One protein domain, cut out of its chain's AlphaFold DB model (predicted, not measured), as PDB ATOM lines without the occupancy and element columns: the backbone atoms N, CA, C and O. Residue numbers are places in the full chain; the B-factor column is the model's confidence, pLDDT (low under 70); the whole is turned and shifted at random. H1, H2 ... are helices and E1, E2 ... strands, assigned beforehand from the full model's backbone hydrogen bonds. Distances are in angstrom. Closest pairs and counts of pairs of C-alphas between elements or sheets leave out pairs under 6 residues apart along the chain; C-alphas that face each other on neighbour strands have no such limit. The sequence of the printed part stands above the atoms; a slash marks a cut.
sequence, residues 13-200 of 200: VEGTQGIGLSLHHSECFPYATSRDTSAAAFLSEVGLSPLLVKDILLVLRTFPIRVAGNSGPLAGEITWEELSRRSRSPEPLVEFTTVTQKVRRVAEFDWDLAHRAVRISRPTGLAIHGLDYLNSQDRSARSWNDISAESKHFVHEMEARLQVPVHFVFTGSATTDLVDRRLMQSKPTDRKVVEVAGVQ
ATOM      1  N   VAL A  13       9.259 -22.729 -53.975       95.50
ATOM      2  CA  VAL A  13       9.377 -21.518 -53.159       95.50
ATOM      3  C   VAL A  13       8.557 -21.719 -51.891       95.50
ATOM      4  O   VAL A  13       7.331 -21.695 -51.908       95.50
ATOM      5  N   GLU A  14       9.222 -21.906 -50.761       95.75
ATOM      6  CA  GLU A  14       8.529 -22.032 -49.481       95.75
ATOM      7  C   GLU A  14       8.271 -20.649 -48.873       95.75
ATOM      8  O   GLU A  14       9.184 -19.846 -48.666       95.75
ATOM      9  N   GLY A  15       7.003 -20.371 -48.597       92.06
ATOM     10  CA  GLY A  15       6.562 -19.198 -47.867       92.06
ATOM     11  C   GLY A  15       6.646 -19.408 -46.360       92.06
ATOM     12  O   GLY A  15       6.440 -20.505 -45.849       92.06
ATOM     13  N   THR A  16       6.892 -18.326 -45.624       91.75
ATOM     14  CA  THR A  16       6.866 -18.346 -44.157       91.75
ATOM     15  C   THR A  16       5.632 -17.638 -43.621       91.75
ATOM     16  O   THR A  16       5.135 -16.686 -44.222       91.75
ATOM     17  N   GLN A  17       5.158 -18.107 -42.460       91.69
ATOM     18  CA  GLN A  17       3.882 -17.690 -41.874       91.69
ATOM     19  C   GLN A  17       2.715 -17.904 -42.858       91.69
ATOM     20  O   GLN A  17       2.855 -18.539 -43.903       91.69
ATOM     21  N   GLY A  18       1.555 -17.326 -42.562       91.81
ATOM     22  CA  GLY A  18       0.585 -17.149 -43.627       91.81
ATOM     23  C   GLY A  18      -0.357 -15.996 -43.406       91.81
ATOM     24  O   GLY A  18      -0.153 -15.165 -42.524       91.81
ATOM     25  N   ILE A  19      -1.366 -15.944 -44.266       92.56
ATOM     26  CA  ILE A  19      -2.061 -14.719 -44.676       92.56
ATOM     27  C   ILE A  19      -2.707 -13.977 -43.507       92.56
ATOM     28  O   ILE A  19      -2.697 -12.749 -43.485       92.56
ATOM     29  N   GLY A  20      -3.177 -14.697 -42.487       92.50
ATOM     30  CA  GLY A  20      -3.696 -14.088 -41.254       92.50
ATOM     31  C   GLY A  20      -2.673 -13.238 -40.479       92.50
ATOM     32  O   GLY A  20      -3.065 -12.423 -39.647       92.50
ATOM     33  N   LEU A  21      -1.379 -13.397 -40.760       94.69
ATOM     34  CA  LEU A  21      -0.268 -12.634 -40.191       94.69
ATOM     35  C   LEU A  21       0.369 -11.662 -41.190       94.69
ATOM     36  O   LEU A  21       1.321 -10.996 -40.804       94.69
ATOM     37  N   SER A  22      -0.109 -11.544 -42.431       95.25
ATOM     38  CA  SER A  22       0.449 -10.588 -43.400       95.25
ATOM     39  C   SER A  22       0.380  -9.153 -42.867       95.25
ATOM     40  O   SER A  22      -0.663  -8.719 -42.381       95.25
ATOM     41  N   LEU A  23       1.457  -8.382 -43.027       95.62
ATOM     42  CA  LEU A  23       1.482  -6.954 -42.699       95.62
ATOM     43  C   LEU A  23       0.398  -6.162 -43.448       95.62
ATOM     44  O   LEU A  23      -0.120  -5.179 -42.927       95.62
ATOM     45  N   HIS A  24       0.077  -6.571 -44.677       94.44
ATOM     46  CA  HIS A  24      -0.837  -5.843 -45.558       94.44
ATOM     47  C   HIS A  24      -2.254  -6.416 -45.566       94.44
ATOM     48  O   HIS A  24      -3.199  -5.695 -45.883       94.44
ATOM     49  N   HIS A  25      -2.410  -7.701 -45.247       94.00
ATOM     50  CA  HIS A  25      -3.688  -8.405 -45.382       94.00
ATOM     51  C   HIS A  25      -4.267  -8.909 -44.059       94.00
ATOM     52  O   HIS A  25      -5.410  -9.367 -44.038       94.00
ATOM     53  N   SER A  26      -3.515  -8.837 -42.958       91.81
ATOM     54  CA  SER A  26      -4.041  -9.191 -41.644       91.81
ATOM     55  C   SER A  26      -5.056  -8.156 -41.170       91.81
ATOM     56  O   SER A  26      -4.783  -6.960 -41.119       91.81
ATOM     57  N   GLU A  27      -6.208  -8.635 -40.712       90.06
ATOM     58  CA  GLU A  27      -7.189  -7.815 -39.991       90.06
ATOM     59  C   GLU A  27      -6.802  -7.587 -38.525       90.06
ATOM     60  O   GLU A  27      -7.473  -6.861 -37.799       90.06
ATOM     61  N   CYS A  28      -5.729  -8.232 -38.066       88.38
ATOM     62  CA  CYS A  28      -5.332  -8.257 -36.668       88.38
ATOM     63  C   CYS A  28      -4.162  -7.319 -36.367       88.38
ATOM     64  O   CYS A  28      -3.518  -7.514 -35.343       88.38
ATOM     65  N   PHE A  29      -3.841  -6.336 -37.215       89.38
ATOM     66  CA  PHE A  29      -2.775  -5.371 -36.917       89.38
ATOM     67  C   PHE A  29      -3.003  -4.718 -35.531       89.38
ATOM     68  O   PHE A  29      -4.127  -4.303 -35.246       89.38
ATOM     69  N   PRO A  30      -1.987  -4.623 -34.645       92.06
ATOM     70  CA  PRO A  30      -0.551  -4.850 -34.865       92.06
ATOM     71  C   PRO A  30      -0.065  -6.299 -34.656       92.06
ATOM     72  O   PRO A  30       1.136  -6.550 -34.685       92.06
ATOM     73  N   TYR A  31      -0.957  -7.273 -34.463       93.31
ATOM     74  CA  TYR A  31      -0.641  -8.703 -34.317       93.31
ATOM     75  C   TYR A  31      -0.399  -9.399 -35.668       93.31
ATOM     76  O   TYR A  31      -1.007 -10.431 -35.975       93.31
ATOM     77  N   ALA A  32       0.492  -8.814 -36.462       93.44
ATOM     78  CA  ALA A  32       0.934  -9.284 -37.768       93.44
ATOM     79  C   ALA A  32       2.469  -9.420 -37.792       93.44
ATOM     80  O   ALA A  32       3.168  -8.944 -36.896       93.44
ATOM     81  N   THR A  33       2.996 -10.092 -38.811       93.44
ATOM     82  CA  THR A  33       4.426 -10.082 -39.126       93.44
ATOM     83  C   THR A  33       4.818  -8.754 -39.781       93.44
ATOM     84  O   THR A  33       3.972  -7.930 -40.125       93.44
ATOM     85  N   SER A  34       6.115  -8.530 -39.965       94.69
ATOM     86  CA  SER A  34       6.663  -7.300 -40.549       94.69
ATOM     87  C   SER A  34       6.685  -7.290 -42.081       94.69
ATOM     88  O   SER A  34       7.303  -6.409 -42.678       94.69
ATOM     89  N   ARG A  35       6.065  -8.282 -42.728       93.94
ATOM     90  CA  ARG A  35       6.120  -8.508 -44.179       93.94
ATOM     91  C   ARG A  35       4.776  -9.000 -44.696       93.94
ATOM     92  O   ARG A  35       3.945  -9.475 -43.921       93.94
ATOM     93  N   ASP A  36       4.573  -8.925 -46.001       95.56
ATOM     94  CA  ASP A  36       3.489  -9.675 -46.624       95.56
ATOM     95  C   ASP A  36       3.820 -11.177 -46.674       95.56
ATOM     96  O   ASP A  36       4.981 -11.581 -46.691       95.56
ATOM     97  N   THR A  37       2.782 -12.004 -46.661       96.06
ATOM     98  CA  THR A  37       2.854 -13.471 -46.658       96.06
ATOM     99  C   THR A  37       1.958 -14.062 -47.753       96.06
ATOM    100  O   THR A  37       1.439 -15.173 -47.615       96.06
ATOM    101  N   SER A  38       1.659 -13.276 -48.789       95.75
ATOM    102  CA  SER A  38       0.943 -13.734 -49.976       95.75
ATOM    103  C   SER A  38       1.882 -14.497 -50.915       95.75
ATOM    104  O   SER A  38       3.103 -14.322 -50.878       95.75
ATOM    105  N   ALA A  39       1.318 -15.306 -51.817       94.75
ATOM    106  CA  ALA A  39       2.114 -15.979 -52.846       94.75
ATOM    107  C   ALA A  39       2.904 -14.980 -53.714       94.75
ATOM    108  O   ALA A  39       4.056 -15.230 -54.060       94.75
ATOM    109  N   ALA A  40       2.313 -13.817 -54.011       95.44
ATOM    110  CA  ALA A  40       2.965 -12.756 -54.770       95.44
ATOM    111  C   ALA A  40       4.180 -12.170 -54.032       95.44
ATOM    112  O   ALA A  40       5.221 -11.944 -54.652       95.44
ATOM    113  N   ALA A  41       4.079 -11.971 -52.715       96.12
ATOM    114  CA  ALA A  41       5.200 -11.502 -51.907       96.12
ATOM    115  C   ALA A  41       6.355 -12.503 -51.908       96.12
ATOM    116  O   ALA A  41       7.491 -12.116 -52.171       96.12
ATOM    117  N   PHE A  42       6.070 -13.793 -51.715       95.75
ATOM    118  CA  PHE A  42       7.111 -14.823 -51.741       95.75
ATOM    119  C   PHE A  42       7.845 -14.871 -53.087       95.75
ATOM    120  O   PHE A  42       9.070 -14.972 -53.113       95.75
ATOM    121  N   LEU A  43       7.130 -14.713 -54.206       95.12
ATOM    122  CA  LEU A  43       7.741 -14.631 -55.540       95.12
ATOM    123  C   LEU A  43       8.616 -13.392 -55.713       95.12
ATOM    124  O   LEU A  43       9.716 -13.482 -56.264       95.12
ATOM    125  N   SER A  44       8.143 -12.248 -55.215       95.25
ATOM    126  CA  SER A  44       8.914 -11.008 -55.221       95.25
ATOM    127  C   SER A  44      10.211 -11.149 -54.425       95.25
ATOM    128  O   SER A  44      11.239 -10.629 -54.848       95.25
ATOM    129  N   GLU A  45      10.186 -11.854 -53.291       95.19
ATOM    130  CA  GLU A  45      11.358 -12.052 -52.431       95.19
ATOM    131  C   GLU A  45      12.439 -12.926 -53.074       95.19
ATOM    132  O   GLU A  45      13.625 -12.698 -52.845       95.19
ATOM    133  N   VAL A  46      12.051 -13.891 -53.913       95.31
ATOM    134  CA  VAL A  46      12.999 -14.748 -54.652       95.31
ATOM    135  C   VAL A  46      13.361 -14.204 -56.039       95.31
ATOM    136  O   VAL A  46      14.139 -14.830 -56.764       95.31
ATOM    137  N   GLY A  47      12.815 -13.045 -56.420       95.69
ATOM    138  CA  GLY A  47      13.104 -12.377 -57.690       95.69
ATOM    139  C   GLY A  47      12.598 -13.138 -58.919       95.69
ATOM    140  O   GLY A  47      13.266 -13.127 -59.956       95.69
ATOM    141  N   LEU A  48      11.453 -13.819 -58.804       95.31
ATOM    142  CA  LEU A  48      10.813 -14.538 -59.909       95.31
ATOM    143  C   LEU A  48       9.594 -13.775 -60.430       95.31
ATOM    144  O   LEU A  48       8.802 -13.223 -59.667       95.31
ATOM    145  N   SER A  49       9.426 -13.777 -61.753       95.19
ATOM    146  CA  SER A  49       8.248 -13.185 -62.384       95.19
ATOM    147  C   SER A  49       6.985 -13.985 -62.036       95.19
ATOM    148  O   SER A  49       7.006 -15.216 -62.135       95.19
ATOM    149  N   PRO A  50       5.851 -13.328 -61.727       93.38
ATOM    150  CA  PRO A  50       4.575 -14.018 -61.531       93.38
ATOM    151  C   PRO A  50       4.121 -14.795 -62.778       93.38
ATOM    152  O   PRO A  50       3.342 -15.734 -62.662       93.38
ATOM    153  N   LEU A  51       4.639 -14.456 -63.966       94.31
ATOM    154  CA  LEU A  51       4.358 -15.185 -65.209       94.31
ATOM    155  C   LEU A  51       5.001 -16.582 -65.260       94.31
ATOM    156  O   LEU A  51       4.627 -17.385 -66.110       94.31
ATOM    157  N   LEU A  52       5.964 -16.876 -64.380       93.50
ATOM    158  CA  LEU A  52       6.622 -18.188 -64.296       93.50
ATOM    159  C   LEU A  52       5.863 -19.176 -63.399       93.50
ATOM    160  O   LEU A  52       6.173 -20.369 -63.394       93.50
ATOM    161  N   VAL A  53       4.885 -18.694 -62.633       93.12
ATOM    162  CA  VAL A  53       4.143 -19.495 -61.659       93.12
ATOM    163  C   VAL A  53       3.195 -20.435 -62.382       93.12
ATOM    164  O   VAL A  53       2.408 -20.017 -63.231       93.12
ATOM    165  N   LYS A  54       3.252 -21.712 -62.012       92.62
ATOM    166  CA  LYS A  54       2.333 -22.736 -62.520       92.62
ATOM    167  C   LYS A  54       1.356 -23.187 -61.455       92.62
ATOM    168  O   LYS A  54       0.175 -23.323 -61.750       92.62
ATOM    169  N   ASP A  55       1.854 -23.364 -60.234       94.62
ATOM    170  CA  ASP A  55       1.089 -23.894 -59.123       94.62
ATOM    171  C   ASP A  55       1.259 -23.026 -57.878       94.62
ATOM    172  O   ASP A  55       2.344 -22.538 -57.560       94.62
ATOM    173  N   ILE A  56       0.159 -22.844 -57.155       96.50
ATOM    174  CA  ILE A  56       0.143 -22.202 -55.844       96.50
ATOM    175  C   ILE A  56      -0.584 -23.165 -54.918       96.50
ATOM    176  O   ILE A  56      -1.782 -23.404 -55.090       96.50
ATOM    177  N   LEU A  57       0.139 -23.716 -53.945       97.56
ATOM    178  CA  LEU A  57      -0.413 -24.641 -52.969       97.56
ATOM    179  C   LEU A  57      -0.661 -23.897 -51.656       97.56
ATOM    180  O   LEU A  57       0.266 -23.493 -50.955       97.56
ATOM    181  N   LEU A  58      -1.930 -23.720 -51.302       97.62
ATOM    182  CA  LEU A  58      -2.283 -23.119 -50.019       97.62
ATOM    183  C   LEU A  58      -2.399 -24.212 -48.955       97.62
ATOM    184  O   LEU A  58      -3.249 -25.098 -49.073       97.62
ATOM    185  N   VAL A  59      -1.566 -24.140 -47.914       97.12
ATOM    186  CA  VAL A  59      -1.643 -25.064 -46.779       97.12
ATOM    187  C   VAL A  59      -2.612 -24.506 -45.743       97.12
ATOM    188  O   VAL A  59      -2.506 -23.353 -45.328       97.12
ATOM    189  N   LEU A  60      -3.567 -25.330 -45.329       97.12
ATOM    190  CA  LEU A  60      -4.569 -25.004 -44.322       97.12
ATOM    191  C   LEU A  60      -4.533 -26.061 -43.223       97.12
ATOM    192  O   LEU A  60      -4.411 -27.252 -43.502       97.12
ATOM    193  N   ARG A  61      -4.685 -25.640 -41.971       96.44
ATOM    194  CA  ARG A  61      -4.868 -26.550 -40.839       96.44
ATOM    195  C   ARG A  61      -6.335 -26.723 -40.516       96.44
ATOM    196  O   ARG A  61      -7.054 -25.734 -40.462       96.44
ATOM    197  N   THR A  62      -6.743 -27.957 -40.237       97.00
ATOM    198  CA  THR A  62      -8.076 -28.288 -39.701       97.00
ATOM    199  C   THR A  62      -8.368 -27.524 -38.407       97.00
ATOM    200  O   THR A  62      -9.472 -27.026 -38.230       97.00
ATOM    201  N   PHE A  63      -7.352 -27.359 -37.556       97.12
ATOM    202  CA  PHE A  63      -7.395 -26.555 -36.336       97.12
ATOM    203  C   PHE A  63      -6.283 -25.498 -36.376       97.12
ATOM    204  O   PHE A  63      -5.117 -25.817 -36.116       97.12
ATOM    205  N   PRO A  64      -6.602 -24.246 -36.753       95.62
ATOM    206  CA  PRO A  64      -5.648 -23.148 -36.753       95.62
ATOM    207  C   PRO A  64      -5.042 -22.919 -35.370       95.62
ATOM    208  O   PRO A  64      -5.711 -23.052 -34.341       95.62
ATOM    209  N   ILE A  65      -3.771 -22.514 -35.345       95.00
ATOM    210  CA  ILE A  65      -3.059 -22.255 -34.096       95.00
ATOM    211  C   ILE A  65      -2.333 -20.913 -34.094       95.00
ATOM    212  O   ILE A  65      -1.854 -20.431 -35.119       95.00
ATOM    213  N   ARG A  66      -2.186 -20.318 -32.905       93.88
ATOM    214  CA  ARG A  66      -1.339 -19.133 -32.676       93.88
ATOM    215  C   ARG A  66      -0.305 -19.399 -31.587       93.88
ATOM    216  O   ARG A  66      -0.435 -20.303 -30.768       93.88
ATOM    217  N   VAL A  67       0.749 -18.587 -31.569       92.38
ATOM    218  CA  VAL A  67       1.759 -18.599 -30.498       92.38
ATOM    219  C   VAL A  67       1.095 -18.305 -29.145       92.38
ATOM    220  O   VAL A  67       0.081 -17.611 -29.088       92.38
ATOM    221  N   ALA A  68       1.656 -18.818 -28.051       89.19
ATOM    222  CA  ALA A  68       1.174 -18.547 -26.696       89.19
ATOM    223  C   ALA A  68       1.130 -17.040 -26.356       89.19
ATOM    224  O   ALA A  68       1.900 -16.244 -26.897       89.19
ATOM    225  N   GLY A  69       0.298 -16.659 -25.383       86.94
ATOM    226  CA  GLY A  69       0.210 -15.284 -24.874       86.94
ATOM    227  C   GLY A  69      -0.606 -14.343 -25.768       86.94
ATOM    228  O   GLY A  69      -1.481 -14.785 -26.511       86.94
ATOM    229  N   ASN A  70      -0.327 -13.036 -25.685       86.12
ATOM    230  CA  ASN A  70      -1.040 -12.000 -26.444       86.12
ATOM    231  C   ASN A  70      -0.548 -11.919 -27.898       86.12
ATOM    232  O   ASN A  70       0.087 -10.952 -28.312       86.12
ATOM    233  N   SER A  71      -0.798 -12.981 -28.657       88.69
ATOM    234  CA  SER A  71      -0.365 -13.126 -30.047       88.69
ATOM    235  C   SER A  71      -1.412 -12.667 -31.060       88.69
ATOM    236  O   SER A  71      -1.229 -12.948 -32.238       88.69
ATOM    237  N   GLY A  72      -2.470 -11.972 -30.624       90.81
ATOM    238  CA  GLY A  72      -3.604 -11.510 -31.432       90.81
ATOM    239  C   GLY A  72      -4.870 -12.356 -31.256       90.81
ATOM    240  O   GLY A  72      -4.805 -13.445 -30.681       90.81
ATOM    241  N   PRO A  73      -6.038 -11.881 -31.717       91.75
ATOM    242  CA  PRO A  73      -7.292 -12.617 -31.577       91.75
ATOM    243  C   PRO A  73      -7.253 -13.929 -32.371       91.75
ATOM    244  O   PRO A  73      -6.603 -14.023 -33.411       91.75
ATOM    245  N   LEU A  74      -7.929 -14.956 -31.872       93.56
ATOM    246  CA  LEU A  74      -8.103 -16.222 -32.572       93.56
ATOM    247  C   LEU A  74      -9.575 -16.615 -32.404       93.56
ATOM    248  O   LEU A  74     -10.042 -16.837 -31.292       93.56
ATOM    249  N   ALA A  75     -10.339 -16.564 -33.492       91.75
ATOM    250  CA  ALA A  75     -11.770 -16.834 -33.442       91.75
ATOM    251  C   ALA A  75     -12.012 -18.325 -33.174       91.75
ATOM    252  O   ALA A  75     -11.326 -19.162 -33.746       91.75
ATOM    253  N   GLY A  76     -12.980 -18.650 -32.314       95.19
ATOM    254  CA  GLY A  76     -13.318 -20.045 -32.015       95.19
ATOM    255  C   GLY A  76     -12.250 -20.788 -31.210       95.19
ATOM    256  O   GLY A  76     -12.053 -21.978 -31.424       95.19
ATOM    257  N   GLU A  77     -11.533 -20.108 -30.311       96.94
ATOM    258  CA  GLU A  77     -10.549 -20.758 -29.438       96.94
ATOM    259  C   GLU A  77     -11.145 -21.904 -28.613       96.94
ATOM    260  O   GLU A  77     -12.179 -21.757 -27.960       96.94
ATOM    261  N   ILE A  78     -10.428 -23.027 -28.609       97.81
ATOM    262  CA  ILE A  78     -10.727 -24.223 -27.821       97.81
ATOM    263  C   ILE A  78      -9.488 -24.642 -27.025       97.81
ATOM    264  O   ILE A  78      -8.383 -24.130 -27.219       97.81
ATOM    265  N   THR A  79      -9.658 -25.587 -26.103       97.56
ATOM    266  CA  THR A  79      -8.528 -26.169 -25.373       97.56
ATOM    267  C   THR A  79      -7.988 -27.396 -26.102       97.56
ATOM    268  O   THR A  79      -8.722 -28.128 -26.765       97.56
ATOM    269  N   TRP A  80      -6.695 -27.664 -25.929       97.56
ATOM    270  CA  TRP A  80      -6.069 -28.907 -26.389       97.56
ATOM    271  C   TRP A  80      -6.708 -30.158 -25.779       97.56
ATOM    272  O   TRP A  80      -6.806 -31.187 -26.442       97.56
ATOM    273  N   GLU A  81      -7.185 -30.065 -24.537       97.50
ATOM    274  CA  GLU A  81      -7.924 -31.139 -23.872       97.50
ATOM    275  C   GLU A  81      -9.245 -31.438 -24.590       97.50
ATOM    276  O   GLU A  81      -9.536 -32.592 -24.907       97.50
ATOM    277  N   GLU A  82     -10.009 -30.397 -24.931       97.56
ATOM    278  CA  GLU A  82     -11.255 -30.553 -25.678       97.56
ATOM    279  C   GLU A  82     -11.000 -31.112 -27.082       97.56
ATOM    280  O   GLU A  82     -11.700 -32.027 -27.518       97.56
ATOM    281  N   LEU A  83      -9.963 -30.627 -27.772       97.62
ATOM    282  CA  LEU A  83      -9.568 -31.155 -29.077       97.62
ATOM    283  C   LEU A  83      -9.161 -32.637 -28.996       97.62
ATOM    284  O   LEU A  83      -9.604 -33.442 -29.811       97.62
ATOM    285  N   SER A  84      -8.381 -33.021 -27.982       97.19
ATOM    286  CA  SER A  84      -7.976 -34.417 -27.744       97.19
ATOM    287  C   SER A  84      -9.180 -35.334 -27.523       97.19
ATOM    288  O   SER A  84      -9.240 -36.440 -28.059       97.19
ATOM    289  N   ARG A  85     -10.171 -34.861 -26.761       97.00
ATOM    290  CA  ARG A  85     -11.409 -35.599 -26.501       97.00
ATOM    291  C   ARG A  85     -12.235 -35.781 -27.777       97.00
ATOM    292  O   ARG A  85     -12.760 -36.869 -28.009       97.00
ATOM    293  N   ARG A  86     -12.363 -34.733 -28.599       96.31
ATOM    294  CA  ARG A  86     -13.128 -34.767 -29.860       96.31
ATOM    295  C   ARG A  86     -12.487 -35.660 -30.912       96.31
ATOM    296  O   ARG A  86     -13.199 -36.450 -31.525       96.31
ATOM    297  N   SER A  87     -11.165 -35.587 -31.045       95.94
ATOM    298  CA  SER A  87     -10.393 -36.410 -31.981       95.94
ATOM    299  C   SER A  87     -10.375 -37.891 -31.610       95.94
ATOM    300  O   SER A  87      -9.993 -38.721 -32.433       95.94
ATOM    301  N   ARG A  88     -10.795 -38.234 -30.379       96.50
ATOM    302  CA  ARG A  88     -10.718 -39.583 -29.791       96.50
ATOM    303  C   ARG A  88      -9.278 -40.091 -29.712       96.50
ATOM    304  O   ARG A  88      -9.045 -41.300 -29.725       96.50
ATOM    305  N   SER A  89      -8.322 -39.165 -29.628       94.06
ATOM    306  CA  SER A  89      -6.908 -39.501 -29.566       94.06
ATOM    307  C   SER A  89      -6.607 -40.308 -28.298       94.06
ATOM    308  O   SER A  89      -7.053 -39.925 -27.214       94.06
ATOM    309  N   PRO A  90      -5.838 -41.409 -28.401       92.38
ATOM    310  CA  PRO A  90      -5.412 -42.179 -27.233       92.38
ATOM    311  C   PRO A  90      -4.418 -41.404 -26.357       92.38
ATOM    312  O   PRO A  90      -4.309 -41.676 -25.168       92.38
ATOM    313  N   GLU A  91      -3.723 -40.428 -26.946       92.81
ATOM    314  CA  GLU A  91      -2.731 -39.579 -26.288       92.81
ATOM    315  C   GLU A  91      -3.162 -38.104 -26.348       92.81
ATOM    316  O   GLU A  91      -3.813 -37.709 -27.325       92.81
ATOM    317  N   PRO A  92      -2.775 -37.259 -25.376       93.19
ATOM    318  CA  PRO A  92      -3.057 -35.828 -25.430       93.19
ATOM    319  C   PRO A  92      -2.472 -35.177 -26.692       93.19
ATOM    320  O   PRO A  92      -1.268 -35.239 -26.942       93.19
ATOM    321  N   LEU A  93      -3.325 -34.515 -27.474       94.50
ATOM    322  CA  LEU A  93      -2.899 -33.634 -28.556       94.50
ATOM    323  C   LEU A  93      -2.420 -32.322 -27.945       94.50
ATOM    324  O   LEU A  93      -3.152 -31.681 -27.196       94.50
ATOM    325  N   VAL A  94      -1.200 -31.909 -28.269       94.56
ATOM    326  CA  VAL A  94      -0.664 -30.612 -27.860       94.56
ATOM    327  C   VAL A  94       0.471 -30.206 -28.790       94.56
ATOM    328  O   VAL A  94       1.366 -30.997 -29.079       94.56
ATOM    329  N   GLU A  95       0.462 -28.951 -29.236       93.50
ATOM    330  CA  GLU A  95       1.574 -28.378 -29.992       93.50
ATOM    331  C   GLU A  95       2.306 -27.298 -29.197       93.50
ATOM    332  O   GLU A  95       1.705 -26.404 -28.591       93.50
ATOM    333  N   PHE A  96       3.635 -27.340 -29.269       93.38
ATOM    334  CA  PHE A  96       4.517 -26.382 -28.617       93.38
ATOM    335  C   PHE A  96       5.146 -25.425 -29.635       93.38
ATOM    336  O   PHE A  96       5.355 -25.730 -30.813       93.38
ATOM    337  N   THR A  97       5.466 -24.213 -29.196       89.00
ATOM    338  CA  THR A  97       6.348 -23.316 -29.950       89.00
ATOM    339  C   THR A  97       7.736 -23.941 -30.034       89.00
ATOM    340  O   THR A  97       8.270 -24.353 -29.006       89.00
ATOM    341  N   THR A  98       8.359 -23.920 -31.207       86.06
ATOM    342  CA  THR A  98       9.661 -24.562 -31.445       86.06
ATOM    343  C   THR A  98      10.773 -24.013 -30.550       86.06
ATOM    344  O   THR A  98      11.529 -24.784 -29.970       86.06
ATOM    345  N   VAL A  99      10.837 -22.687 -30.379       86.19
ATOM    346  CA  VAL A  99      11.898 -22.026 -29.599       86.19
ATOM    347  C   VAL A  99      11.562 -21.961 -28.109       86.19
ATOM    348  O   VAL A  99      12.334 -22.420 -27.277       86.19
ATOM    349  N   THR A 100      10.407 -21.397 -27.746       88.44
ATOM    350  CA  THR A 100      10.082 -21.121 -26.335       88.44
ATOM    351  C   THR A 100       9.433 -22.286 -25.591       88.44
ATOM    352  O   THR A 100       9.160 -22.145 -24.404       88.44
ATOM    353  N   GLN A 101       9.132 -23.396 -26.278       92.62
ATOM    354  CA  GLN A 101       8.459 -24.578 -25.714       92.62
ATOM    355  C   GLN A 101       7.173 -24.256 -24.922       92.62
ATOM    356  O   GLN A 101       6.810 -24.933 -23.966       92.62
ATOM    357  N   LYS A 102       6.453 -23.204 -25.330       94.44
ATOM    358  CA  LYS A 102       5.144 -22.833 -24.786       94.44
ATOM    359  C   LYS A 102       4.037 -23.512 -25.579       94.44
ATOM    360  O   LYS A 102       4.131 -23.605 -26.800       94.44
ATOM    361  N   VAL A 103       2.976 -23.921 -24.891       95.56
ATOM    362  CA  VAL A 103       1.772 -24.484 -25.515       95.56
ATOM    363  C   VAL A 103       1.136 -23.440 -26.433       95.56
ATOM    364  O   VAL A 103       0.883 -22.307 -26.015       95.56
ATOM    365  N   ARG A 104       0.912 -23.799 -27.697       96.75
ATOM    366  CA  ARG A 104       0.247 -22.927 -28.672       96.75
ATOM    367  C   ARG A 104      -1.237 -22.782 -28.337       96.75
ATOM    368  O   ARG A 104      -1.816 -23.633 -27.676       96.75
ATOM    369  N   ARG A 105      -1.865 -21.702 -28.785       96.81
ATOM    370  CA  ARG A 105      -3.329 -21.554 -28.760       96.81
ATOM    371  C   ARG A 105      -3.909 -22.296 -29.956       96.81
ATOM    372  O   ARG A 105      -3.272 -22.276 -31.007       96.81
ATOM    373  N   VAL A 106      -5.076 -22.912 -29.806       97.50
ATOM    374  CA  VAL A 106      -5.750 -23.694 -30.853       97.50
ATOM    375  C   VAL A 106      -7.212 -23.281 -30.962       97.50
ATOM    376  O   VAL A 106      -7.811 -22.846 -29.979       97.50
ATOM    377  N   ALA A 107      -7.768 -23.370 -32.163       97.50
ATOM    378  CA  ALA A 107      -9.131 -22.959 -32.446       97.50
ATOM    379  C   ALA A 107      -9.799 -23.833 -33.503       97.50
ATOM    380  O   ALA A 107      -9.137 -24.599 -34.204       97.50
ATOM    381  N   GLU A 108     -11.117 -23.680 -33.606       97.75
ATOM    382  CA  GLU A 108     -11.915 -24.208 -34.710       97.75
ATOM    383  C   GLU A 108     -11.456 -23.656 -36.063       97.75
ATOM    384  O   GLU A 108     -10.855 -22.581 -36.160       97.75
ATOM    385  N   PHE A 109     -11.792 -24.379 -37.129       97.31
ATOM    386  CA  PHE A 109     -11.511 -23.934 -38.485       97.31
ATOM    387  C   PHE A 109     -12.196 -22.595 -38.806       97.31
ATOM    388  O   PHE A 109     -13.420 -22.464 -38.725       97.31
ATOM    389  N   ASP A 110     -11.407 -21.611 -39.238       96.00
ATOM    390  CA  ASP A 110     -11.900 -20.291 -39.634       96.00
ATOM    391  C   ASP A 110     -12.164 -20.250 -41.149       96.00
ATOM    392  O   ASP A 110     -11.268 -20.024 -41.972       96.00
ATOM    393  N   TRP A 111     -13.428 -20.473 -41.515       96.75
ATOM    394  CA  TRP A 111     -13.884 -20.444 -42.904       96.75
ATOM    395  C   TRP A 111     -13.686 -19.079 -43.573       96.75
ATOM    396  O   TRP A 111     -13.342 -19.025 -44.756       96.75
ATOM    397  N   ASP A 112     -13.868 -17.981 -42.843       95.50
ATOM    398  CA  ASP A 112     -13.756 -16.633 -43.399       95.50
ATOM    399  C   ASP A 112     -12.297 -16.288 -43.706       95.50
ATOM    400  O   ASP A 112     -11.984 -15.761 -44.785       95.50
ATOM    401  N   LEU A 113     -11.381 -16.661 -42.806       95.00
ATOM    402  CA  LEU A 113      -9.947 -16.549 -43.041       95.00
ATOM    403  C   LEU A 113      -9.501 -17.427 -44.215       95.00
ATOM    404  O   LEU A 113      -8.763 -16.937 -45.072       95.00
ATOM    405  N   ALA A 114      -9.977 -18.671 -44.305       97.19
ATOM    406  CA  ALA A 114      -9.667 -19.557 -45.427       97.19
ATOM    407  C   ALA A 114     -10.161 -18.979 -46.766       97.19
ATOM    408  O   ALA A 114      -9.418 -18.937 -47.749       97.19
ATOM    409  N   HIS A 115     -11.382 -18.437 -46.806       97.25
ATOM    410  CA  HIS A 115     -11.909 -17.754 -47.986       97.25
ATOM    411  C   HIS A 115     -11.078 -16.527 -48.376       97.25
ATOM    412  O   HIS A 115     -10.825 -16.310 -49.565       97.25
ATOM    413  N   ARG A 116     -10.637 -15.711 -47.410       95.94
ATOM    414  CA  ARG A 116      -9.723 -14.589 -47.686       95.94
ATOM    415  C   ARG A 116      -8.394 -15.074 -48.248       95.94
ATOM    416  O   ARG A 116      -7.941 -14.528 -49.251       95.94
ATOM    417  N   ALA A 117      -7.809 -16.102 -47.639       96.38
ATOM    418  CA  ALA A 117      -6.555 -16.695 -48.077       96.38
ATOM    419  C   ALA A 117      -6.633 -17.162 -49.540       96.38
ATOM    420  O   ALA A 117      -5.777 -16.812 -50.353       96.38
ATOM    421  N   VAL A 118      -7.721 -17.848 -49.905       97.44
ATOM    422  CA  VAL A 118      -8.000 -18.260 -51.289       97.44
ATOM    423  C   VAL A 118      -8.192 -17.060 -52.218       97.44
ATOM    424  O   VAL A 118      -7.657 -17.054 -53.326       97.44
ATOM    425  N   ARG A 119      -8.915 -16.015 -51.794       96.50
ATOM    426  CA  ARG A 119      -9.122 -14.814 -52.625       96.50
ATOM    427  C   ARG A 119      -7.825 -14.067 -52.927       96.50
ATOM    428  O   ARG A 119      -7.685 -13.577 -54.048       96.50
ATOM    429  N   ILE A 120      -6.929 -13.977 -51.946       95.44
ATOM    430  CA  ILE A 120      -5.654 -13.255 -52.042       95.44
ATOM    431  C   ILE A 120      -4.645 -14.053 -52.869       95.44
ATOM    432  O   ILE A 120      -4.077 -13.513 -53.812       95.44
ATOM    433  N   SER A 121      -4.449 -15.335 -52.552       94.25
ATOM    434  CA  SER A 121      -3.396 -16.141 -53.181       94.25
ATOM    435  C   SER A 121      -3.835 -16.881 -54.439       94.25
ATOM    436  O   SER A 121      -2.972 -17.350 -55.169       94.25
ATOM    437  N   ARG A 122      -5.147 -17.004 -54.693       95.00
ATOM    438  CA  ARG A 122      -5.721 -17.735 -55.839       95.00
ATOM    439  C   ARG A 122      -5.036 -19.093 -56.076       95.00
ATOM    440  O   ARG A 122      -4.496 -19.316 -57.158       95.00
ATOM    441  N   PRO A 123      -5.024 -19.983 -55.064       96.81
ATOM    442  CA  PRO A 123      -4.298 -21.239 -55.150       96.81
ATOM    443  C   PRO A 123      -4.840 -22.152 -56.252       96.81
ATOM    444  O   PRO A 123      -6.045 -22.189 -56.500       96.81
ATOM    445  N   THR A 124      -3.947 -22.921 -56.873       96.50
ATOM    446  CA  THR A 124      -4.311 -23.985 -57.821       96.50
ATOM    447  C   THR A 124      -4.706 -25.274 -57.105       96.50
ATOM    448  O   THR A 124      -5.425 -26.089 -57.675       96.50
ATOM    449  N   GLY A 125      -4.289 -25.442 -55.848       97.44
ATOM    450  CA  GLY A 125      -4.702 -26.546 -54.994       97.44
ATOM    451  C   GLY A 125      -4.531 -26.235 -53.512       97.44
ATOM    452  O   GLY A 125      -3.834 -25.296 -53.120       97.44
ATOM    453  N   LEU A 126      -5.165 -27.053 -52.679       98.00
ATOM    454  CA  LEU A 126      -5.041 -26.999 -51.228       98.00
ATOM    455  C   LEU A 126      -4.254 -28.196 -50.699       98.00
ATOM    456  O   LEU A 126      -4.358 -29.312 -51.218       98.00
ATOM    457  N   ALA A 127      -3.533 -27.961 -49.612       97.25
ATOM    458  CA  ALA A 127      -2.987 -29.001 -48.760       97.25
ATOM    459  C   ALA A 127      -3.549 -28.855 -47.349       97.25
ATOM    460  O   ALA A 127      -3.492 -27.775 -46.769       97.25
ATOM    461  N   ILE A 128      -4.102 -29.929 -46.795       96.75
ATOM    462  CA  ILE A 128      -4.743 -29.901 -45.479       96.75
ATOM    463  C   ILE A 128      -3.852 -30.600 -44.468       96.75
ATOM    464  O   ILE A 128      -3.506 -31.761 -44.658       96.75
ATOM    465  N   HIS A 129      -3.523 -29.913 -43.380       95.62
ATOM    466  CA  HIS A 129      -2.763 -30.454 -42.264       95.62
ATOM    467  C   HIS A 129      -3.637 -30.667 -41.025       95.62
ATOM    468  O   HIS A 129      -4.551 -29.886 -40.758       95.62
ATOM    469  N   GLY A 130      -3.323 -31.701 -40.243       94.31
ATOM    470  CA  GLY A 130      -4.023 -32.020 -38.998       94.31
ATOM    471  C   GLY A 130      -5.314 -32.808 -39.206       94.31
ATOM    472  O   GLY A 130      -6.256 -32.657 -38.428       94.31
ATOM    473  N   LEU A 131      -5.413 -33.630 -40.255       95.69
ATOM    474  CA  LEU A 131      -6.599 -34.473 -40.428       95.69
ATOM    475  C   LEU A 131      -6.761 -35.469 -39.267       95.69
ATOM    476  O   LEU A 131      -7.873 -35.720 -38.815       95.69
ATOM    477  N   ASP A 132      -5.651 -35.946 -38.705       95.31
ATOM    478  CA  ASP A 132      -5.626 -36.802 -37.517       95.31
ATOM    479  C   ASP A 132      -6.130 -36.099 -36.242       95.31
ATOM    480  O   ASP A 132      -6.422 -36.761 -35.246       95.31
ATOM    481  N   TYR A 133      -6.271 -34.767 -36.262       96.50
ATOM    482  CA  TYR A 133      -6.883 -34.005 -35.170       96.50
ATOM    483  C   TYR A 133      -8.410 -33.966 -35.292       96.50
ATOM    484  O   TYR A 133      -9.081 -33.732 -34.291       96.50
ATOM    485  N   LEU A 134      -8.977 -34.206 -36.483       96.06
ATOM    486  CA  LEU A 134     -10.423 -34.410 -36.634       96.06
ATOM    487  C   LEU A 134     -10.808 -35.788 -36.097       96.06
ATOM    488  O   LEU A 134     -11.756 -35.915 -35.327       96.06
ATOM    489  N   ASN A 135     -10.036 -36.812 -36.466       96.00
ATOM    490  CA  ASN A 135     -10.236 -38.174 -36.000       96.00
ATOM    491  C   ASN A 135      -8.904 -38.930 -35.979       96.00
ATOM    492  O   ASN A 135      -8.262 -39.129 -37.010       96.00
ATOM    493  N   SER A 136      -8.502 -39.418 -34.806       95.62
ATOM    494  CA  SER A 136      -7.212 -40.086 -34.628       95.62
ATOM    495  C   SER A 136      -7.082 -41.402 -35.402       95.62
ATOM    496  O   SER A 136      -5.971 -41.904 -35.548       95.62
ATOM    497  N   GLN A 137      -8.187 -41.981 -35.884       95.62
ATOM    498  CA  GLN A 137      -8.166 -43.166 -36.753       95.62
ATOM    499  C   GLN A 137      -7.569 -42.874 -38.130       95.62
ATOM    500  O   GLN A 137      -7.069 -43.791 -38.771       95.62
ATOM    501  N   ASP A 138      -7.584 -41.611 -38.560       96.50
ATOM    502  CA  ASP A 138      -6.964 -41.202 -39.819       96.50
ATOM    503  C   ASP A 138      -5.440 -41.185 -39.727       96.50
ATOM    504  O   ASP A 138      -4.775 -41.061 -40.754       96.50
ATOM    505  N   ARG A 139      -4.873 -41.320 -38.517       95.75
ATOM    506  CA  ARG A 139      -3.435 -41.215 -38.299       95.75
ATOM    507  C   ARG A 139      -2.658 -42.204 -39.170       95.75
ATOM    508  O   ARG A 139      -2.927 -43.402 -39.151       95.75
ATOM    509  N   SER A 140      -1.667 -41.694 -39.899       95.44
ATOM    510  CA  SER A 140      -0.805 -42.463 -40.811       95.44
ATOM    511  C   SER A 140      -1.519 -43.114 -42.003       95.44
ATOM    512  O   SER A 140      -0.920 -43.939 -42.700       95.44
ATOM    513  N   ALA A 141      -2.769 -42.742 -42.295       95.69
ATOM    514  CA  ALA A 141      -3.438 -43.170 -43.517       95.69
ATOM    515  C   ALA A 141      -2.712 -42.618 -44.757       95.69
ATOM    516  O   ALA A 141      -2.368 -41.436 -44.822       95.69
ATOM    517  N   ARG A 142      -2.495 -43.482 -45.757       94.94
ATOM    518  CA  ARG A 142      -1.781 -43.158 -47.015       94.94
ATOM    519  C   ARG A 142      -2.647 -43.306 -48.264       94.94
ATOM    520  O   ARG A 142      -2.206 -43.014 -49.371       94.94
ATOM    521  N   SER A 143      -3.884 -43.762 -48.091       94.50
ATOM    522  CA  SER A 143      -4.868 -43.920 -49.153       94.50
ATOM    523  C   SER A 143      -6.140 -43.180 -48.786       94.50
ATOM    524  O   SER A 143      -6.583 -43.214 -47.641       94.50
ATOM    525  N   TRP A 144      -6.780 -42.566 -49.782       95.75
ATOM    526  CA  TRP A 144      -8.077 -41.919 -49.593       95.75
ATOM    527  C   TRP A 144      -9.136 -42.893 -49.068       95.75
ATOM    528  O   TRP A 144     -10.017 -42.500 -48.309       95.75
ATOM    529  N   ASN A 145      -9.050 -44.174 -49.431       94.88
ATOM    530  CA  ASN A 145     -10.010 -45.177 -48.979       94.88
ATOM    531  C   ASN A 145      -9.970 -45.380 -47.463       94.88
ATOM    532  O   ASN A 145     -11.031 -45.581 -46.875       94.88
ATOM    533  N   ASP A 146      -8.799 -45.210 -46.852       95.50
ATOM    534  CA  ASP A 146      -8.568 -45.455 -45.426       95.50
ATOM    535  C   ASP A 146      -8.990 -44.266 -44.545       95.50
ATOM    536  O   ASP A 146      -9.058 -44.400 -43.329       95.50
ATOM    537  N   ILE A 147      -9.313 -43.116 -45.150       97.62
ATOM    538  CA  ILE A 147      -9.780 -41.930 -44.424       97.62
ATOM    539  C   ILE A 147     -11.225 -42.118 -43.947       97.62
ATOM    540  O   ILE A 147     -12.105 -42.560 -44.699       97.62
ATOM    541  N   SER A 148     -11.484 -41.723 -42.706       97.25
ATOM    542  CA  SER A 148     -12.779 -41.726 -42.045       97.25
ATOM    543  C   SER A 148     -13.816 -40.894 -42.808       97.25
ATOM    544  O   SER A 148     -13.506 -39.929 -43.511       97.25
ATOM    545  N   ALA A 149     -15.091 -41.270 -42.686       97.38
ATOM    546  CA  ALA A 149     -16.179 -40.568 -43.371       97.38
ATOM    547  C   ALA A 149     -16.308 -39.099 -42.924       97.38
ATOM    548  O   ALA A 149     -16.605 -38.234 -43.743       97.38
ATOM    549  N   GLU A 150     -16.047 -38.829 -41.645       96.25
ATOM    550  CA  GLU A 150     -16.043 -37.490 -41.050       96.25
ATOM    551  C   GLU A 150     -14.967 -36.599 -41.684       96.25
ATOM    552  O   GLU A 150     -15.272 -35.525 -42.202       96.25
ATOM    553  N   SER A 151     -13.730 -37.088 -41.761       97.56
ATOM    554  CA  SER A 151     -12.633 -36.352 -42.389       97.56
ATOM    555  C   SER A 151     -12.825 -36.182 -43.895       97.56
ATOM    556  O   SER A 151     -12.577 -35.104 -44.431       97.56
ATOM    557  N   LYS A 152     -13.352 -37.199 -44.594       98.06
ATOM    558  CA  LYS A 152     -13.750 -37.069 -46.008       98.06
ATOM    559  C   LYS A 152     -14.800 -35.977 -46.201       98.06
ATOM    560  O   LYS A 152     -14.698 -35.203 -47.150       98.06
ATOM    561  N   HIS A 153     -15.795 -35.912 -45.317       98.19
ATOM    562  CA  HIS A 153     -16.833 -34.889 -45.368       98.19
ATOM    563  C   HIS A 153     -16.241 -33.488 -45.210       98.19
ATOM    564  O   HIS A 153     -16.532 -32.629 -46.036       98.19
ATOM    565  N   PHE A 154     -15.351 -33.285 -44.233       98.06
ATOM    566  CA  PHE A 154     -14.669 -32.005 -44.035       98.06
ATOM    567  C   PHE A 154     -13.868 -31.577 -45.275       98.06
ATOM    568  O   PHE A 154     -14.001 -30.452 -45.749       98.06
ATOM    569  N   VAL A 155     -13.090 -32.490 -45.866       98.06
ATOM    570  CA  VAL A 155     -12.329 -32.216 -47.099       98.06
ATOM    571  C   VAL A 155     -13.258 -31.829 -48.256       98.06
ATOM    572  O   VAL A 155     -12.983 -30.866 -48.969       98.06
ATOM    573  N   HIS A 156     -14.370 -32.543 -48.437       98.12
ATOM    574  CA  HIS A 156     -15.348 -32.211 -49.474       98.12
ATOM    575  C   HIS A 156     -16.074 -30.890 -49.205       98.12
ATOM    576  O   HIS A 156     -16.351 -30.152 -50.150       98.12
ATOM    577  N   GLU A 157     -16.346 -30.555 -47.943       98.31
ATOM    578  CA  GLU A 157     -16.872 -29.244 -47.563       98.31
ATOM    579  C   GLU A 157     -15.872 -28.138 -47.925       98.31
ATOM    580  O   GLU A 157     -16.268 -27.131 -48.512       98.31
ATOM    581  N   MET A 158     -14.575 -28.338 -47.664       97.62
ATOM    582  CA  MET A 158     -13.536 -27.387 -48.071       97.62
ATOM    583  C   MET A 158     -13.521 -27.176 -49.583       97.62
ATOM    584  O   MET A 158     -13.557 -26.031 -50.027       97.62
ATOM    585  N   GLU A 159     -13.531 -28.250 -50.376       98.00
ATOM    586  CA  GLU A 159     -13.585 -28.162 -51.842       98.00
ATOM    587  C   GLU A 159     -14.848 -27.421 -52.311       98.00
ATOM    588  O   GLU A 159     -14.773 -26.514 -53.144       98.00
ATOM    589  N   ALA A 160     -16.006 -27.748 -51.730       98.06
ATOM    590  CA  ALA A 160     -17.290 -27.151 -52.084       98.06
ATOM    591  C   ALA A 160     -17.403 -25.675 -51.683       98.06
ATOM    592  O   ALA A 160     -18.007 -24.886 -52.407       98.06
ATOM    593  N   ARG A 161     -16.836 -25.262 -50.550       98.31
ATOM    594  CA  ARG A 161     -16.917 -23.868 -50.093       98.31
ATOM    595  C   ARG A 161     -15.837 -23.017 -50.741       98.31
ATOM    596  O   ARG A 161     -16.134 -21.950 -51.268       98.31
ATOM    597  N   LEU A 162     -14.597 -23.494 -50.750       97.75
ATOM    598  CA  LEU A 162     -13.451 -22.729 -51.238       97.75
ATOM    599  C   LEU A 162     -13.325 -22.742 -52.762       97.75
ATOM    600  O   LEU A 162     -12.656 -21.863 -53.299       97.75
ATOM    601  N   GLN A 163     -13.990 -23.678 -53.450       98.00
ATOM    602  CA  GLN A 163     -13.939 -23.826 -54.911       98.00
ATOM    603  C   GLN A 163     -12.504 -24.053 -55.426       98.00
ATOM    604  O   GLN A 163     -12.137 -23.596 -56.508       98.00
ATOM    605  N   VAL A 164     -11.686 -24.753 -54.634       96.50
ATOM    606  CA  VAL A 164     -10.301 -25.134 -54.951       96.50
ATOM    607  C   VAL A 164     -10.135 -26.619 -54.613       96.50
ATOM    608  O   VAL A 164     -10.561 -27.030 -53.530       96.50
ATOM    609  N   PRO A 165      -9.541 -27.437 -55.500       97.62
ATOM    610  CA  PRO A 165      -9.332 -28.853 -55.224       97.62
ATOM    611  C   PRO A 165      -8.342 -29.056 -54.074       97.62
ATOM    612  O   PRO A 165      -7.347 -28.339 -53.949       97.62
ATOM    613  N   VAL A 166      -8.578 -30.074 -53.250       97.94
ATOM    614  CA  VAL A 166      -7.627 -30.482 -52.213       97.94
ATOM    615  C   VAL A 166      -6.715 -31.560 -52.796       97.94
ATOM    616  O   VAL A 166      -7.135 -32.693 -53.027       97.94
ATOM    617  N   HIS A 167      -5.453 -31.209 -53.024       96.94
ATOM    618  CA  HIS A 167      -4.448 -32.099 -53.603       96.94
ATOM    619  C   HIS A 167      -3.811 -33.015 -52.562       96.94
ATOM    620  O   HIS A 167      -3.531 -34.174 -52.856       96.94
ATOM    621  N   PHE A 168      -3.602 -32.506 -51.352       96.69
ATOM    622  CA  PHE A 168      -2.832 -33.190 -50.321       96.69
ATOM    623  C   PHE A 168      -3.568 -33.172 -48.993       96.69
ATOM    624  O   PHE A 168      -4.128 -32.150 -48.595       96.69
ATOM    625  N   VAL A 169      -3.538 -34.300 -48.293       97.25
ATOM    626  CA  VAL A 169      -4.095 -34.416 -46.946       97.25
ATOM    627  C   VAL A 169      -3.066 -35.088 -46.049       97.25
ATOM    628  O   VAL A 169      -2.767 -36.267 -46.229       97.25
ATOM    629  N   PHE A 170      -2.517 -34.331 -45.103       96.88
ATOM    630  CA  PHE A 170      -1.578 -34.829 -44.108       96.88
ATOM    631  C   PHE A 170      -2.336 -35.465 -42.949       96.88
ATOM    632  O   PHE A 170      -3.238 -34.866 -42.353       96.88
ATOM    633  N   THR A 171      -1.934 -36.687 -42.637       96.19
ATOM    634  CA  THR A 171      -2.585 -37.586 -41.686       96.19
ATOM    635  C   THR A 171      -1.701 -37.864 -40.476       96.19
ATOM    636  O   THR A 171      -1.951 -38.789 -39.716       96.19
ATOM    637  N   GLY A 172      -0.628 -37.108 -40.280       93.00
ATOM    638  CA  GLY A 172       0.281 -37.310 -39.163       93.00
ATOM    639  C   GLY A 172       1.561 -36.510 -39.326       93.00
ATOM    640  O   GLY A 172       1.698 -35.690 -40.233       93.00
ATOM    641  N   SER A 173       2.503 -36.740 -38.415       87.00
ATOM    642  CA  SER A 173       3.763 -35.997 -38.360       87.00
ATOM    643  C   SER A 173       4.875 -36.598 -39.219       87.00
ATOM    644  O   SER A 173       5.887 -35.930 -39.437       87.00
ATOM    645  N   ALA A 174       4.761 -37.857 -39.659       89.50
ATOM    646  CA  ALA A 174       5.782 -38.442 -40.520       89.50
ATOM    647  C   ALA A 174       5.644 -37.903 -41.950       89.50
ATOM    648  O   ALA A 174       4.543 -37.684 -42.445       89.50
ATOM    649  N   THR A 175       6.761 -37.776 -42.666       84.88
ATOM    650  CA  THR A 175       6.765 -37.340 -44.077       84.88
ATOM    651  C   THR A 175       5.954 -38.254 -44.999       84.88
ATOM    652  O   THR A 175       5.544 -37.846 -46.079       84.88
ATOM    653  N   THR A 176       5.722 -39.496 -44.572       89.81
ATOM    654  CA  THR A 176       4.915 -40.494 -45.276       89.81
ATOM    655  C   THR A 176       3.442 -40.509 -44.874       89.81
ATOM    656  O   THR A 176       2.688 -41.296 -45.439       89.81
ATOM    657  N   ASP A 177       3.040 -39.717 -43.879       93.88
ATOM    658  CA  ASP A 177       1.654 -39.627 -43.406       93.88
ATOM    659  C   ASP A 177       0.900 -38.606 -44.265       93.88
ATOM    660  O   ASP A 177       0.561 -37.499 -43.842       93.88
ATOM    661  N   LEU A 178       0.727 -38.968 -45.535       94.69
ATOM    662  CA  LEU A 178       0.192 -38.106 -46.575       94.69
ATOM    663  C   LEU A 178      -0.643 -38.926 -47.559       94.69
ATOM    664  O   LEU A 178      -0.196 -39.952 -48.072       94.69
ATOM    665  N   VAL A 179      -1.826 -38.413 -47.887       96.06
ATOM    666  CA  VAL A 179      -2.621 -38.858 -49.032       96.06
ATOM    667  C   VAL A 179      -2.460 -37.849 -50.170       96.06
ATOM    668  O   VAL A 179      -2.912 -36.706 -50.063       96.06
ATOM    669  N   ASP A 180      -1.849 -38.282 -51.274       95.06
ATOM    670  CA  ASP A 180      -1.802 -37.528 -52.533       95.06
ATOM    671  C   ASP A 180      -3.045 -37.846 -53.380       95.06
ATOM    672  O   ASP A 180      -3.223 -38.958 -53.884       95.06
ATOM    673  N   ARG A 181      -3.927 -36.855 -53.528       93.50
ATOM    674  CA  ARG A 181      -5.200 -36.953 -54.262       93.50
ATOM    675  C   ARG A 181      -5.078 -36.486 -55.715       93.50
ATOM    676  O   ARG A 181      -6.033 -36.645 -56.473       93.50
ATOM    677  N   ARG A 182      -3.922 -35.975 -56.163       88.50
ATOM    678  CA  ARG A 182      -3.745 -35.448 -57.536       88.50
ATOM    679  C   ARG A 182      -3.891 -36.527 -58.607       88.50
ATOM    680  O   ARG A 182      -4.416 -36.272 -59.691       88.50
ATOM    681  N   LEU A 183      -3.485 -37.758 -58.295       66.69
ATOM    682  CA  LEU A 183      -3.660 -38.915 -59.183       66.69
ATOM    683  C   LEU A 183      -5.134 -39.312 -59.346       66.69
ATOM    684  O   LEU A 183      -5.509 -39.877 -60.367       66.69
ATOM    685  N   MET A 184      -5.981 -38.980 -58.369       59.06
ATOM    686  CA  MET A 184      -7.428 -39.214 -58.429       59.06
ATOM    687  C   MET A 184      -8.168 -38.102 -59.185       59.06
ATOM    688  O   MET A 184      -9.334 -38.269 -59.532       59.06
ATOM    689  N   GLN A 185      -7.498 -36.971 -59.428       57.81
ATOM    690  CA  GLN A 185      -8.089 -35.744 -59.965       57.81
ATOM    691  C   GLN A 185      -7.589 -35.385 -61.377       57.81
ATOM    692  O   GLN A 185      -8.105 -34.445 -61.978       57.81
ATOM    693  N   SER A 186      -6.626 -36.118 -61.951       44.25
ATOM    694  CA  SER A 186      -6.020 -35.764 -63.244       44.25
ATOM    695  C   SER A 186      -6.499 -36.617 -64.431       44.25
ATOM    696  O   SER A 186      -6.465 -37.846 -64.417       44.25
ATOM    697  N   LYS A 187      -6.859 -35.930 -65.529       33.72
ATOM    698  CA  LYS A 187      -6.462 -36.353 -66.885       33.72
ATOM    699  C   LYS A 187      -4.981 -35.977 -67.081       33.72
ATOM    700  O   LYS A 187      -4.559 -34.946 -66.560       33.72
ATOM    701  N   PRO A 188      -4.194 -36.772 -67.821       34.19
ATOM    702  CA  PRO A 188      -2.739 -36.662 -67.830       34.19
ATOM    703  C   PRO A 188      -2.285 -35.378 -68.529       34.19
ATOM    704  O   PRO A 188      -2.691 -35.118 -69.658       34.19
ATOM    705  N   THR A 189      -1.416 -34.590 -67.896       39.56
ATOM    706  CA  THR A 189      -0.495 -33.703 -68.626       39.56
ATOM    707  C   THR A 189       0.797 -33.487 -67.840       39.56
ATOM    708  O   THR A 189       0.773 -33.095 -66.677       39.56
ATOM    709  N   ASP A 190       1.921 -33.732 -68.514       42.16
ATOM    710  CA  ASP A 190       3.288 -33.441 -68.074       42.16
ATOM    711  C   ASP A 190       3.483 -31.944 -67.828       42.16
ATOM    712  O   ASP A 190       3.509 -31.185 -68.801       42.16
ATOM    713  N   ARG A 191       3.705 -31.494 -66.583       39.78
ATOM    714  CA  ARG A 191       4.327 -30.177 -66.331       39.78
ATOM    715  C   ARG A 191       5.237 -30.176 -65.099       39.78
ATOM    716  O   ARG A 191       4.845 -30.566 -64.009       39.78
ATOM    717  N   LYS A 192       6.464 -29.681 -65.306       37.72
ATOM    718  CA  LYS A 192       7.489 -29.395 -64.283       37.72
ATOM    719  C   LYS A 192       7.059 -28.209 -63.406       37.72
ATOM    720  O   LYS A 192       6.664 -27.183 -63.966       37.72
ATOM    721  N   VAL A 193       7.155 -28.367 -62.085       38.19
ATOM    722  CA  VAL A 193       6.438 -27.601 -61.044       38.19
ATOM    723  C   VAL A 193       7.275 -26.449 -60.478       38.19
ATOM    724  O   VAL A 193       8.465 -26.623 -60.206       38.19
ATOM    725  N   VAL A 194       6.633 -25.291 -60.276       35.62
ATOM    726  CA  VAL A 194       7.078 -24.283 -59.306       35.62
ATOM    727  C   VAL A 194       6.002 -24.179 -58.237       35.62
ATOM    728  O   VAL A 194       4.888 -23.790 -58.570       35.62
ATOM    729  N   GLU A 195       6.303 -24.594 -57.006       38.72
ATOM    730  CA  GLU A 195       5.327 -24.749 -55.917       38.72
ATOM    731  C   GLU A 195       5.551 -23.659 -54.876       38.72
ATOM    732  O   GLU A 195       6.626 -23.591 -54.283       38.72
ATOM    733  N   VAL A 196       4.557 -22.791 -54.674       37.50
ATOM    734  CA  VAL A 196       4.555 -21.842 -53.556       37.50
ATOM    735  C   VAL A 196       3.737 -22.440 -52.419       37.50
ATOM    736  O   VAL A 196       2.517 -22.515 -52.554       37.50
ATOM    737  N   ALA A 197       4.386 -22.871 -51.334       37.59
ATOM    738  CA  ALA A 197       3.729 -23.440 -50.154       37.59
ATOM    739  C   ALA A 197       3.787 -22.444 -48.989       37.59
ATOM    740  O   ALA A 197       4.865 -22.139 -48.495       37.59
ATOM    741  N   GLY A 198       2.642 -21.916 -48.554       34.28
ATOM    742  CA  GLY A 198       2.544 -21.104 -47.333       34.28
ATOM    743  C   GLY A 198       1.915 -21.918 -46.208       34.28
ATOM    744  O   GLY A 198       0.804 -22.408 -46.390       34.28
ATOM    745  N   VAL A 199       2.613 -22.066 -45.077       32.81
ATOM    746  CA  VAL A 199       2.170 -22.846 -43.905       32.81
ATOM    747  C   VAL A 199       1.484 -21.944 -42.872       32.81
ATOM    748  O   VAL A 199       2.084 -20.979 -42.392       32.81
ATOM    749  N   GLN A 200       0.259 -22.296 -42.465       40.00
ATOM    750  CA  GLN A 200      -0.414 -21.753 -41.272       40.00
ATOM    751  C   GLN A 200      -0.836 -22.866 -40.335       40.00
ATOM    752  O   GLN A 200      -1.526 -23.785 -40.824       40.00
TER     753      GLN A 200
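What this domain is: This is residues 13 to 200 of the 200 residues of the protein "Adenylosuccinate synthetase" of Actinobacteria bacterium (UniProt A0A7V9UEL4). A twisted sheet of six strands, E1 E7 E2 E4 E5 E6, makes a wall with H1, H3 and H5 over one face, two layers of one sheet and its helices. Beyond the ends of E2 and E4, H2 and the short E3 with its loops make a smaller part of the body. The 188 printed residues hold six named helices and seven named strands, in the order E1 H1 E2 H2 E3 H3 E4 H4 H5 E5 E6 H6 E7; the sheet is mixed. The class is mixed, helices and strands, with under half of the residues in named elements; the whole is compact, with a radius of gyration of the C-alphas of 16.7 A and spans of 47 by 44 by 29 A.

How they stand to each other: E1, residues 13 to 15, is an edge strand, parallel to E7, residues 194 to 198, with N 13 and O 195 within hydrogen-bond range at 2.8 A. E7 is parallel to E2, residues 55 to 61 (N 57 and O 196, 3.0 A). E2 is parallel to E4, residues 125 to 129, with N 60 and O 127 2.8 A apart. E4 is parallel to E5, residues 166 to 170, with N 170 and O 128 2.8 A apart. E5 and E6, residues 178 to 180, form an antiparallel hairpin, with N 179 and O 169 2.9 A apart. H1, residues 39 to 45, is on the sheet at a height of 8.7 A, across the strands at 69 degrees to E1 on the local plane; E1, H1, E2 is a split strand-helix-strand unit, two parallel strands with E7 between them, its crossover right-handed. H3, residues 111 to 121, is on the same face over E2, at a height of 10.3 A. H1 and H3 are close but not clearly touching, the C-alphas of Ala 39 and Ser 121 being closest at 5.5 A. H5, residues 149 to 162, only just touches H3 with residue 162 alone, with 3 pairs of C-alphas within 8 A; His 115 and Leu 162 are the closest, their C-alphas 6.1 A apart. H4, residues 131 to 134, only grazes the sheet; E4, H4 H5, E5 is a strand-helix-strand unit, two parallel neighbour strands with helices between, its crossover right-handed. H4 touches H2, residues 80 to 87, which is not on the sheet; the C-alphas of Ser 87 and Leu 134 are closest at 5.1 A. E3, residues 105 to 107, pairs with no named strand, but residues 65 to 66 and 77 to 78 pair antiparallel with it. H6, residues 182 to 185, only grazes the sheet. Every O i to N i+4 pair is within hydrogen-bond range in H1, H2, H3 and H5; H4 and H6 are too short for such a pair.

Where its parts are: E1 begins at C-alpha 13 (9.377, -21.518, -53.159). From first to last C-alpha E2 is 19.4 A long, H3 15.3 A and H5 19.7 A. E7 ends at C-alpha 198 (2.544, -21.104, -47.333).

The domain as a whole: The C-alphas of Asn 70 and Pro 188, the two farthest apart, are 48.2 A apart. The printed part has no cut and ends at residue 200, the chain's last. The links E1 to H1, E2 to H2, H2 to E3 and H4 to H5 are long. Mean pLDDT of the printed part is 89.8, but residues 183 to 200 are under 70.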